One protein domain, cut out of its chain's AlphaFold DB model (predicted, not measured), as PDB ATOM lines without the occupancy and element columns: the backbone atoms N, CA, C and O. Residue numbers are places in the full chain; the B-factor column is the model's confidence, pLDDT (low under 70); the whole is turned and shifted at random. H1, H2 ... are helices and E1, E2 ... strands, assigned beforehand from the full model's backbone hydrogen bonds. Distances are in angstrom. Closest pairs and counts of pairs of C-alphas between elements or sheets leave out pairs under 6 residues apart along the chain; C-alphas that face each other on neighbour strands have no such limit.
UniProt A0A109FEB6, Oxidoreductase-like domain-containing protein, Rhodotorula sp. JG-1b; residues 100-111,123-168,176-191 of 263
ATOM      1  N   ARG A 100     183.721 169.597 274.854       84.62
ATOM      2  CA  ARG A 100     185.121 169.333 275.263       84.62
ATOM      3  C   ARG A 100     185.538 170.049 276.561       84.62
ATOM      4  O   ARG A 100     186.643 170.558 276.685       84.62
ATOM      5  N   GLY A 101     184.621 170.111 277.528       85.69
ATOM      6  CA  GLY A 101     184.839 170.774 278.820       85.69
ATOM      7  C   GLY A 101     184.708 172.301 278.793       85.69
ATOM      8  O   GLY A 101     184.749 172.927 279.849       85.69
ATOM      9  N   ILE A 102     184.489 172.903 277.621       89.62
ATOM     10  CA  ILE A 102     184.298 174.345 277.457       89.62
ATOM     11  C   ILE A 102     182.801 174.644 277.447       89.62
ATOM     12  O   ILE A 102     182.029 174.027 276.708       89.62
ATOM     13  N   LYS A 103     182.380 175.585 278.292       90.94
ATOM     14  CA  LYS A 103     180.980 175.998 278.419       90.94
ATOM     15  C   LYS A 103     180.604 176.920 277.264       90.94
ATOM     16  O   LYS A 103     181.192 177.986 277.110       90.94
ATOM     17  N   VAL A 104     179.613 176.523 276.472       91.38
ATOM     18  CA  VAL A 104     179.028 177.373 275.433       91.38
ATOM     19  C   VAL A 104     177.716 177.941 275.978       91.38
ATOM     20  O   VAL A 104     176.795 177.163 276.266       91.38
ATOM     21  N   PRO A 105     177.610 179.272 276.156       90.19
ATOM     22  CA  PRO A 105     176.373 179.885 276.622       90.19
ATOM     23  C   PRO A 105     175.279 179.728 275.561       90.19
ATOM     24  O   PRO A 105     175.561 179.564 274.370       90.19
ATOM     25  N   ARG A 106     174.012 179.796 275.978       89.06
ATOM     26  CA  ARG A 106     172.876 179.875 275.050       89.06
ATOM     27  C   ARG A 106     172.474 181.317 274.804       89.06
ATOM     28  O   ARG A 106     172.688 182.183 275.645       89.06
ATOM     29  N   LYS A 107     171.889 181.547 273.629       90.19
ATOM     30  CA  LYS A 107     171.379 182.858 273.242       90.19
ATOM     31  C   LYS A 107     170.225 183.248 274.178       90.19
ATOM     32  O   LYS A 107     169.335 182.411 274.355       90.19
ATOM     33  N   PRO A 108     170.213 184.470 274.741       90.25
ATOM     34  CA  PRO A 108     169.099 184.933 275.561       90.25
ATOM     35  C   PRO A 108     167.804 184.968 274.740       90.25
ATOM     36  O   PRO A 108     167.819 185.254 273.537       90.25
ATOM     37  N   SER A 109     166.679 184.644 275.377       88.81
ATOM     38  CA  SER A 109     165.358 184.748 274.757       88.81
ATOM     39  C   SER A 109     164.932 186.214 274.664       88.81
ATOM     40  O   SER A 109     165.162 186.964 275.613       88.81
ATOM     41  N   PRO A 110     164.286 186.632 273.563       89.12
ATOM     42  CA  PRO A 110     163.745 187.979 273.476       89.12
ATOM     43  C   PRO A 110     162.643 188.185 274.532       89.12
ATOM     44  O   PRO A 110     161.898 187.242 274.820       89.12
ATOM     45  N   PRO A 111     162.512 189.399 275.089       88.69
ATOM     46  CA  PRO A 111     161.437 189.712 276.022       88.69
ATOM     47  C   PRO A 111     160.073 189.672 275.320       88.69
ATOM     48  O   PRO A 111     159.966 189.963 274.126       88.69
ATOM     49  N   THR A 123     165.139 201.844 283.158       85.38
ATOM     50  CA  THR A 123     165.871 200.848 282.372       85.38
ATOM     51  C   THR A 123     164.874 200.126 281.474       85.38
ATOM     52  O   THR A 123     163.875 199.594 281.963       85.38
ATOM     53  N   CYS A 124     165.106 200.134 280.161       87.75
ATOM     54  CA  CYS A 124     164.256 199.418 279.219       87.75
ATOM     55  C   CYS A 124     164.609 197.926 279.227       87.75
ATOM     56  O   CYS A 124     165.781 197.558 279.182       87.75
ATOM     57  N   VAL A 125     163.601 197.052 279.216       90.88
ATOM     58  CA  VAL A 125     163.807 195.595 279.116       90.88
ATOM     59  C   VAL A 125     164.521 195.223 277.812       90.88
ATOM     60  O   VAL A 125     165.325 194.295 277.784       90.88
ATOM     61  N   TYR A 126     164.277 195.974 276.734       89.69
ATOM     62  CA  TYR A 126     165.003 195.782 275.482       89.69
ATOM     63  C   TYR A 126     166.472 196.191 275.582       89.69
ATOM     64  O   TYR A 126     167.295 195.528 274.962       89.69
ATOM     65  N   ASP A 127     166.808 197.215 276.371       90.56
ATOM     66  CA  ASP A 127     168.204 197.617 276.572       90.56
ATOM     67  C   ASP A 127     168.957 196.518 277.334       90.56
ATOM     68  O   ASP A 127     170.005 196.075 276.881       90.56
ATOM     69  N   LEU A 128     168.356 195.971 278.402       91.56
ATOM     70  CA  LEU A 128     168.918 194.819 279.122       91.56
ATOM     71  C   LEU A 128     169.114 193.605 278.206       91.56
ATOM     72  O   LEU A 128     170.151 192.953 278.250       91.56
ATOM     73  N   TYR A 129     168.144 193.315 277.337       92.75
ATOM     74  CA  TYR A 129     168.275 192.226 276.368       92.75
ATOM     75  C   TYR A 129     169.396 192.471 275.344       92.75
ATOM     76  O   TYR A 129     170.073 191.526 274.935       92.75
ATOM     77  N   LEU A 130     169.598 193.715 274.903       92.81
ATOM     78  CA  LEU A 130     170.704 194.062 274.009       92.81
ATOM     79  C   LEU A 130     172.054 193.893 274.713       92.81
ATOM     80  O   LEU A 130     172.946 193.268 274.137       92.81
ATOM     81  N   ASP A 131     172.171 194.343 275.961       93.94
ATOM     82  CA  ASP A 131     173.365 194.139 276.786       93.94
ATOM     83  C   ASP A 131     173.656 192.636 276.976       93.94
ATOM     84  O   ASP A 131     174.784 192.172 276.769       93.94
ATOM     85  N   ASP A 132     172.624 191.838 277.269       93.56
ATOM     86  CA  ASP A 132     172.729 190.381 277.389       93.56
ATOM     87  C   ASP A 132     173.169 189.722 276.072       93.56
ATOM     88  O   ASP A 132     173.955 188.768 276.076       93.56
ATOM     89  N   LEU A 133     172.700 190.222 274.924       94.06
ATOM     90  CA  LEU A 133     173.128 189.750 273.606       94.06
ATOM     91  C   LEU A 133     174.595 190.079 273.318       94.06
ATOM     92  O   LEU A 133     175.314 189.240 272.766       94.06
ATOM     93  N   GLU A 134     175.055 191.277 273.672       94.19
ATOM     94  CA  GLU A 134     176.459 191.663 273.529       94.19
ATOM     95  C   GLU A 134     177.360 190.779 274.394       94.19
ATOM     96  O   GLU A 134     178.351 190.212 273.909       94.19
ATOM     97  N   HIS A 135     176.964 190.578 275.652       93.75
ATOM     98  CA  HIS A 135     177.660 189.698 276.576       93.75
ATOM     99  C   HIS A 135     177.668 188.249 276.063       93.75
ATOM    100  O   HIS A 135     178.716 187.598 276.041       93.75
ATOM    101  N   PHE A 136     176.543 187.749 275.547       93.56
ATOM    102  CA  PHE A 136     176.453 186.442 274.897       93.56
ATOM    103  C   PHE A 136     177.438 186.311 273.724       93.56
ATOM    104  O   PHE A 136     178.224 185.364 273.686       93.56
ATOM    105  N   HIS A 137     177.476 187.272 272.796       93.25
ATOM    106  CA  HIS A 137     178.398 187.224 271.657       93.25
ATOM    107  C   HIS A 137     179.875 187.274 272.073       93.25
ATOM    108  O   HIS A 137     180.729 186.697 271.392       93.25
ATOM    109  N   SER A 138     180.208 187.968 273.164       93.75
ATOM    110  CA  SER A 138     181.571 187.979 273.705       93.75
ATOM    111  C   SER A 138     181.985 186.594 274.216       93.75
ATOM    112  O   SER A 138     183.004 186.055 273.776       93.75
ATOM    113  N   GLN A 139     181.132 185.960 275.021       93.19
ATOM    114  CA  GLN A 139     181.377 184.640 275.590       93.19
ATOM    115  C   GLN A 139     181.406 183.543 274.520       93.19
ATOM    116  O   GLN A 139     182.262 182.664 274.561       93.19
ATOM    117  N   VAL A 140     180.522 183.601 273.516       92.62
ATOM    118  CA  VAL A 140     180.527 182.647 272.392       92.62
ATOM    119  C   VAL A 140     181.826 182.733 271.596       92.62
ATOM    120  O   VAL A 140     182.383 181.700 271.226       92.62
ATOM    121  N   ARG A 141     182.342 183.943 271.337       92.25
ATOM    122  CA  ARG A 141     183.628 184.118 270.642       92.25
ATOM    123  C   ARG A 141     184.785 183.544 271.447       92.25
ATOM    124  O   ARG A 141     185.647 182.875 270.877       92.25
ATOM    125  N   GLU A 142     184.796 183.777 272.755       93.50
ATOM    126  CA  GLU A 142     185.817 183.225 273.636       93.50
ATOM    127  C   GLU A 142     185.752 181.696 273.700       93.50
ATOM    128  O   GLU A 142     186.768 181.037 273.469       93.50
ATOM    129  N   ALA A 143     184.563 181.131 273.918       92.38
ATOM    130  CA  ALA A 143     184.346 179.689 273.924       92.38
ATOM    131  C   ALA A 143     184.761 179.063 272.585       92.38
ATOM    132  O   ALA A 143     185.480 178.066 272.563       92.38
ATOM    133  N   LYS A 144     184.398 179.686 271.454       91.88
ATOM    134  CA  LYS A 144     184.822 179.245 270.118       91.88
ATOM    135  C   LYS A 144     186.339 179.202 269.998       91.88
ATOM    136  O   LYS A 144     186.875 178.216 269.504       91.88
ATOM    137  N   ARG A 145     187.032 180.257 270.438       91.44
ATOM    138  CA  ARG A 145     188.497 180.326 270.399       91.44
ATOM    139  C   ARG A 145     189.114 179.192 271.211       91.44
ATOM    140  O   ARG A 145     189.926 178.454 270.669       91.44
ATOM    141  N   GLN A 146     188.670 179.010 272.453       92.69
ATOM    142  CA  GLN A 146     189.158 177.939 273.321       92.69
ATOM    143  C   GLN A 146     188.927 176.558 272.690       92.69
ATOM    144  O   GLN A 146     189.838 175.736 272.663       92.69
ATOM    145  N   ILE A 147     187.746 176.315 272.109       91.69
ATOM    146  CA  ILE A 147     187.435 175.043 271.446       91.69
ATOM    147  C   ILE A 147     188.380 174.829 270.263       91.69
ATOM    148  O   ILE A 147     188.989 173.770 270.147       91.69
ATOM    149  N   LEU A 148     188.557 175.833 269.403       90.44
ATOM    150  CA  LEU A 148     189.472 175.729 268.268       90.44
ATOM    151  C   LEU A 148     190.912 175.473 268.715       90.44
ATOM    152  O   LEU A 148     191.589 174.659 268.098       90.44
ATOM    153  N   ASP A 149     191.366 176.107 269.792       90.50
ATOM    154  CA  ASP A 149     192.708 175.892 270.336       90.50
ATOM    155  C   ASP A 149     192.884 174.459 270.856       90.50
ATOM    156  O   ASP A 149     193.903 173.831 270.566       90.50
ATOM    157  N   THR A 150     191.872 173.890 271.526       90.00
ATOM    158  CA  THR A 150     191.904 172.471 271.932       90.00
ATOM    159  C   THR A 150     191.950 171.529 270.731       90.00
ATOM    160  O   THR A 150     192.785 170.629 270.692       90.00
ATOM    161  N   LEU A 151     191.131 171.772 269.702       89.31
ATOM    162  CA  LEU A 151     191.108 170.936 268.500       89.31
ATOM    163  C   LEU A 151     192.424 171.031 267.710       89.31
ATOM    164  O   LEU A 151     192.877 170.041 267.141       89.31
ATOM    165  N   ARG A 152     193.059 172.210 267.681       87.12
ATOM    166  CA  ARG A 152     194.395 172.387 267.087       87.12
ATOM    167  C   ARG A 152     195.465 171.637 267.868       87.12
ATOM    168  O   ARG A 152     196.320 171.012 267.250       87.12
ATOM    169  N   ALA A 153     195.427 171.692 269.199       87.25
ATOM    170  CA  ALA A 153     196.374 170.970 270.044       87.25
ATOM    171  C   ALA A 153     196.272 169.450 269.834       87.25
ATOM    172  O   ALA A 153     197.296 168.779 269.723       87.25
ATOM    173  N   GLU A 154     195.054 168.922 269.705       85.56
ATOM    174  CA  GLU A 154     194.813 167.512 269.376       85.56
ATOM    175  C   GLU A 154     195.332 167.152 267.979       85.56
ATOM    176  O   GLU A 154     196.112 166.214 267.844       85.56
ATOM    177  N   ALA A 155     195.005 167.953 266.959       84.75
ATOM    178  CA  ALA A 155     195.497 167.730 265.598       84.75
ATOM    179  C   ALA A 155     197.036 167.777 265.511       84.75
ATOM    180  O   ALA A 155     197.649 167.003 264.774       84.75
ATOM    181  N   ALA A 156     197.679 168.665 266.277       84.19
ATOM    182  CA  ALA A 156     199.134 168.732 266.374       84.19
ATOM    183  C   ALA A 156     199.723 167.504 267.092       84.19
ATOM    184  O   ALA A 156     200.768 167.000 266.677       84.19
ATOM    185  N   ALA A 157     199.059 166.998 268.136       84.44
ATOM    186  CA  ALA A 157     199.476 165.784 268.837       84.44
ATOM    187  C   ALA A 157     199.382 164.537 267.943       84.44
ATOM    188  O   ALA A 157     200.283 163.692 267.987       84.44
ATOM    189  N   ASP A 158     198.345 164.455 267.103       81.06
ATOM    190  CA  ASP A 158     198.196 163.409 266.088       81.06
ATOM    191  C   ASP A 158     199.296 163.504 265.019       81.06
ATOM    192  O   ASP A 158     199.929 162.498 264.695       81.06
ATOM    193  N   ALA A 159     199.599 164.711 264.526       81.00
ATOM    194  CA  ALA A 159     200.687 164.932 263.566       81.00
ATOM    195  C   ALA A 159     202.073 164.577 264.139       81.00
ATOM    196  O   ALA A 159     202.938 164.087 263.413       81.00
ATOM    197  N   ALA A 160     202.282 164.794 265.440       82.25
ATOM    198  CA  ALA A 160     203.510 164.434 266.147       82.25
ATOM    199  C   ALA A 160     203.614 162.934 266.495       82.25
ATOM    200  O   ALA A 160     204.645 162.498 267.006       82.25
ATOM    201  N   GLY A 161     202.571 162.133 266.240       78.00
ATOM    202  CA  GLY A 161     202.553 160.697 266.551       78.00
ATOM    203  C   GLY A 161     202.464 160.367 268.048       78.00
ATOM    204  O   GLY A 161     202.599 159.207 268.426       78.00
ATOM    205  N   THR A 162     202.231 161.371 268.898       76.00
ATOM    206  CA  THR A 162     201.984 161.228 270.348       76.00
ATOM    207  C   THR A 162     200.501 161.069 270.692       76.00
ATOM    208  O   THR A 162     200.168 160.811 271.848       76.00
ATOM    209  N   GLY A 163     199.609 161.249 269.713       70.19
ATOM    210  CA  GLY A 163     198.166 161.098 269.874       70.19
ATOM    211  C   GLY A 163     197.715 159.640 270.009       70.19
ATOM    212  O   GLY A 163     198.400 158.706 269.598       70.19
ATOM    213  N   ASN A 164     196.509 159.443 270.545       72.44
ATOM    214  CA  ASN A 164     195.891 158.122 270.730       72.44
ATOM    215  C   ASN A 164     195.368 157.505 269.408       72.44
ATOM    216  O   ASN A 164     194.652 156.506 269.427       72.44
ATOM    217  N   GLY A 165     195.678 158.122 268.259       68.81
ATOM    218  CA  GLY A 165     195.262 157.684 266.922       68.81
ATOM    219  C   GLY A 165     193.771 157.871 266.622       68.81
ATOM    220  O   GLY A 165     193.297 157.409 265.585       68.81
ATOM    221  N   THR A 166     193.017 158.518 267.514       73.31
ATOM    222  CA  THR A 166     191.598 158.822 267.318       73.31
ATOM    223  C   THR A 166     191.451 160.108 266.508       73.31
ATOM    224  O   THR A 166     191.860 161.154 267.008       73.31
ATOM    225  N   PRO A 167     190.848 160.069 265.303       77.75
ATOM    226  CA  PRO A 167     190.585 161.272 264.521       77.75
ATOM    227  C   PRO A 167     189.793 162.300 265.331       77.75
ATOM    228  O   PRO A 167     188.899 161.925 266.091       77.75
ATOM    229  N   VAL A 168     190.094 163.587 265.132       81.62
ATOM    230  CA  VAL A 168     189.387 164.702 265.779       81.62
ATOM    231  C   VAL A 168     187.876 164.574 265.554       81.62
ATOM    232  O   VAL A 168     187.372 164.799 264.451       81.62
ATOM    233  N   SER A 176     174.197 175.642 266.361       87.00
ATOM    234  CA  SER A 176     173.252 176.742 266.562       87.00
ATOM    235  C   SER A 176     173.858 177.943 267.294       87.00
ATOM    236  O   SER A 176     173.341 179.050 267.151       87.00
ATOM    237  N   GLN A 177     174.950 177.753 268.044       88.88
ATOM    238  CA  GLN A 177     175.652 178.824 268.757       88.88
ATOM    239  C   GLN A 177     176.958 179.233 268.067       88.88
ATOM    240  O   GLN A 177     177.263 180.424 268.007       88.88
ATOM    241  N   LEU A 178     177.741 178.277 267.552       87.19
ATOM    242  CA  LEU A 178     179.082 178.538 267.007       87.19
ATOM    243  C   LEU A 178     179.116 178.720 265.480       87.19
ATOM    244  O   LEU A 178     180.143 179.176 264.947       87.19
ATOM    245  N   GLY A 179     178.014 178.401 264.789       87.81
ATOM    246  CA  GLY A 179     177.944 178.309 263.329       87.81
ATOM    247  C   GLY A 179     178.655 177.061 262.792       87.81
ATOM    248  O   GLY A 179     179.033 176.218 263.603       87.81
ATOM    249  N   PRO A 180     178.897 176.966 261.468       89.25
ATOM    250  CA  PRO A 180     179.365 175.744 260.804       89.25
ATOM    251  C   PRO A 180     180.647 175.196 261.426       89.25
ATOM    252  O   PRO A 180     181.537 175.996 261.761       89.25
ATOM    253  N   PRO A 181     180.796 173.859 261.544       86.88
ATOM    254  CA  PRO A 181     182.009 173.286 262.082       86.88
ATOM    255  C   PRO A 181     183.188 173.658 261.178       86.88
ATOM    256  O   PRO A 181     183.063 173.724 259.947       86.88
ATOM    257  N   PRO A 182     184.362 173.912 261.766       87.19
ATOM    258  CA  PRO A 182     185.558 174.171 260.991       87.19
ATOM    259  C   PRO A 182     185.969 172.911 260.211       87.19
ATOM    260  O   PRO A 182     185.886 171.787 260.699       87.19
ATOM    261  N   THR A 183     186.441 173.094 258.980       86.69
ATOM    262  CA  THR A 183     186.994 171.999 258.169       86.69
ATOM    263  C   THR A 183     188.347 171.564 258.727       86.69
ATOM    264  O   THR A 183     189.178 172.437 258.969       86.69
ATOM    265  N   LEU A 184     188.608 170.256 258.834       80.19
ATOM    266  CA  LEU A 184     189.848 169.697 259.405       80.19
ATOM    267  C   LEU A 184     191.136 170.341 258.860       80.19
ATOM    268  O   LEU A 184     192.013 170.691 259.641       80.19
ATOM    269  N   SER A 185     191.213 170.613 257.553       80.38
ATOM    270  CA  SER A 185     192.370 171.286 256.935       80.38
ATOM    271  C   SER A 185     192.658 172.671 257.534       80.38
ATOM    272  O   SER A 185     193.802 173.017 257.804       80.38
ATOM    273  N   LYS A 186     191.612 173.450 257.845       81.06
ATOM    274  CA  LYS A 186     191.764 174.785 258.449       81.06
ATOM    275  C   LYS A 186     192.279 174.731 259.887       81.06
ATOM    276  O   LYS A 186     192.764 175.746 260.382       81.06
ATOM    277  N   LEU A 187     192.138 173.596 260.575       77.25
ATOM    278  CA  LEU A 187     192.691 173.438 261.917       77.25
ATOM    279  C   LEU A 187     194.192 173.170 261.862       77.25
ATOM    280  O   LEU A 187     194.922 173.746 262.657       77.25
ATOM    281  N   SER A 188     194.652 172.346 260.920       71.25
ATOM    282  CA  SER A 188     196.074 172.015 260.787       71.25
ATOM    283  C   SER A 188     196.918 173.157 260.212       71.25
ATOM    284  O   SER A 188     198.080 173.286 260.581       71.25
ATOM    285  N   ASP A 189     196.349 174.001 259.344       67.06
ATOM    286  CA  ASP A 189     197.087 175.100 258.697       67.06
ATOM    287  C   ASP A 189     197.315 176.317 259.620       67.06
ATOM    288  O   ASP A 189     198.180 177.155 259.361       67.06
ATOM    289  N   ALA A 190     196.555 176.432 260.714       59.47
ATOM    290  CA  ALA A 190     196.654 177.543 261.657       59.47
ATOM    291  C   ALA A 190     197.755 177.275 262.697       59.47
ATOM    292  O   ALA A 190     197.512 176.689 263.752       59.47
ATOM    293  N   THR A 191     198.978 177.712 262.399       53.94
ATOM    294  CA  THR A 191     200.111 177.657 263.332       53.94
ATOM    295  C   THR A 191     199.827 178.515 264.581       53.94
ATOM    296  O   THR A 191     199.268 179.610 264.464       53.94
TER     297      THR A 191
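AT A GLANCE: This is residues 100 to 111, 123 to 168 and 176 to 191 of the 263 residues of the protein "Oxidoreductase-like domain-containing protein" of Rhodotorula sp. JG-1b (UniProt A0A109FEB6). One long, straight helix, H1, makes the length of a rod, and thinner pieces of chain lie along it. On one side an extended stretch, residues 100 to 111 with the short strand E1, runs beside H1 toward the end where H1 begins; on another side the short helix H2 packs on the later part of H1, and residues 160 to 168 fold back after H1 ends. The printed part has 74 residues with one named strand and two named helices, in the order E1, H1, H2; the class is mostly helix. The whole is only just loose, close to extended, with a radius of gyration of the C-alphas of 16.7 A and spans of 56 by 21 by 17 A.

HOW THE PARTS SIT: H1, residues 125 to 159, touches H2, residues 184 to 188, with residues 148 to 156 alone. Their closest C-alphas are those of Arg 152 and Leu 187, 5.5 A apart. E1, residues 102 to 104, pairs with no named strand. It has 7 pairs of C-alphas within 8 A with H1, the closest being those of Val 104 and Ala 143, 6.0 A apart. E1 and H2 are apart. In H1 and H2 every O i to N i+4 pair is within hydrogen-bond range.

IN THESE COORDINATES: H1 measures 50.4 A from C-alpha 125 at (163.807, 195.595, 279.116) to C-alpha 159 at (200.687, 164.932, 263.566). E1 begins at C-alpha 102, at (184.298, 174.345, 277.457), and is 6.4 A long; H2 is 6.8 A long.

THE WHOLE: The two C-alphas farthest apart are those of Thr 123 and Gly 161, 56.6 A. Residues 112 to 122 are not printed, with 13.6 A between C-alphas 111 and 123; residues 169 to 175 are not printed, with 20.1 A between C-alphas 168 and 176. Both links between named elements run across these cuts. The mean pLDDT of the printed part is 85.9, and residues 165 and 189 to 191 are under 70.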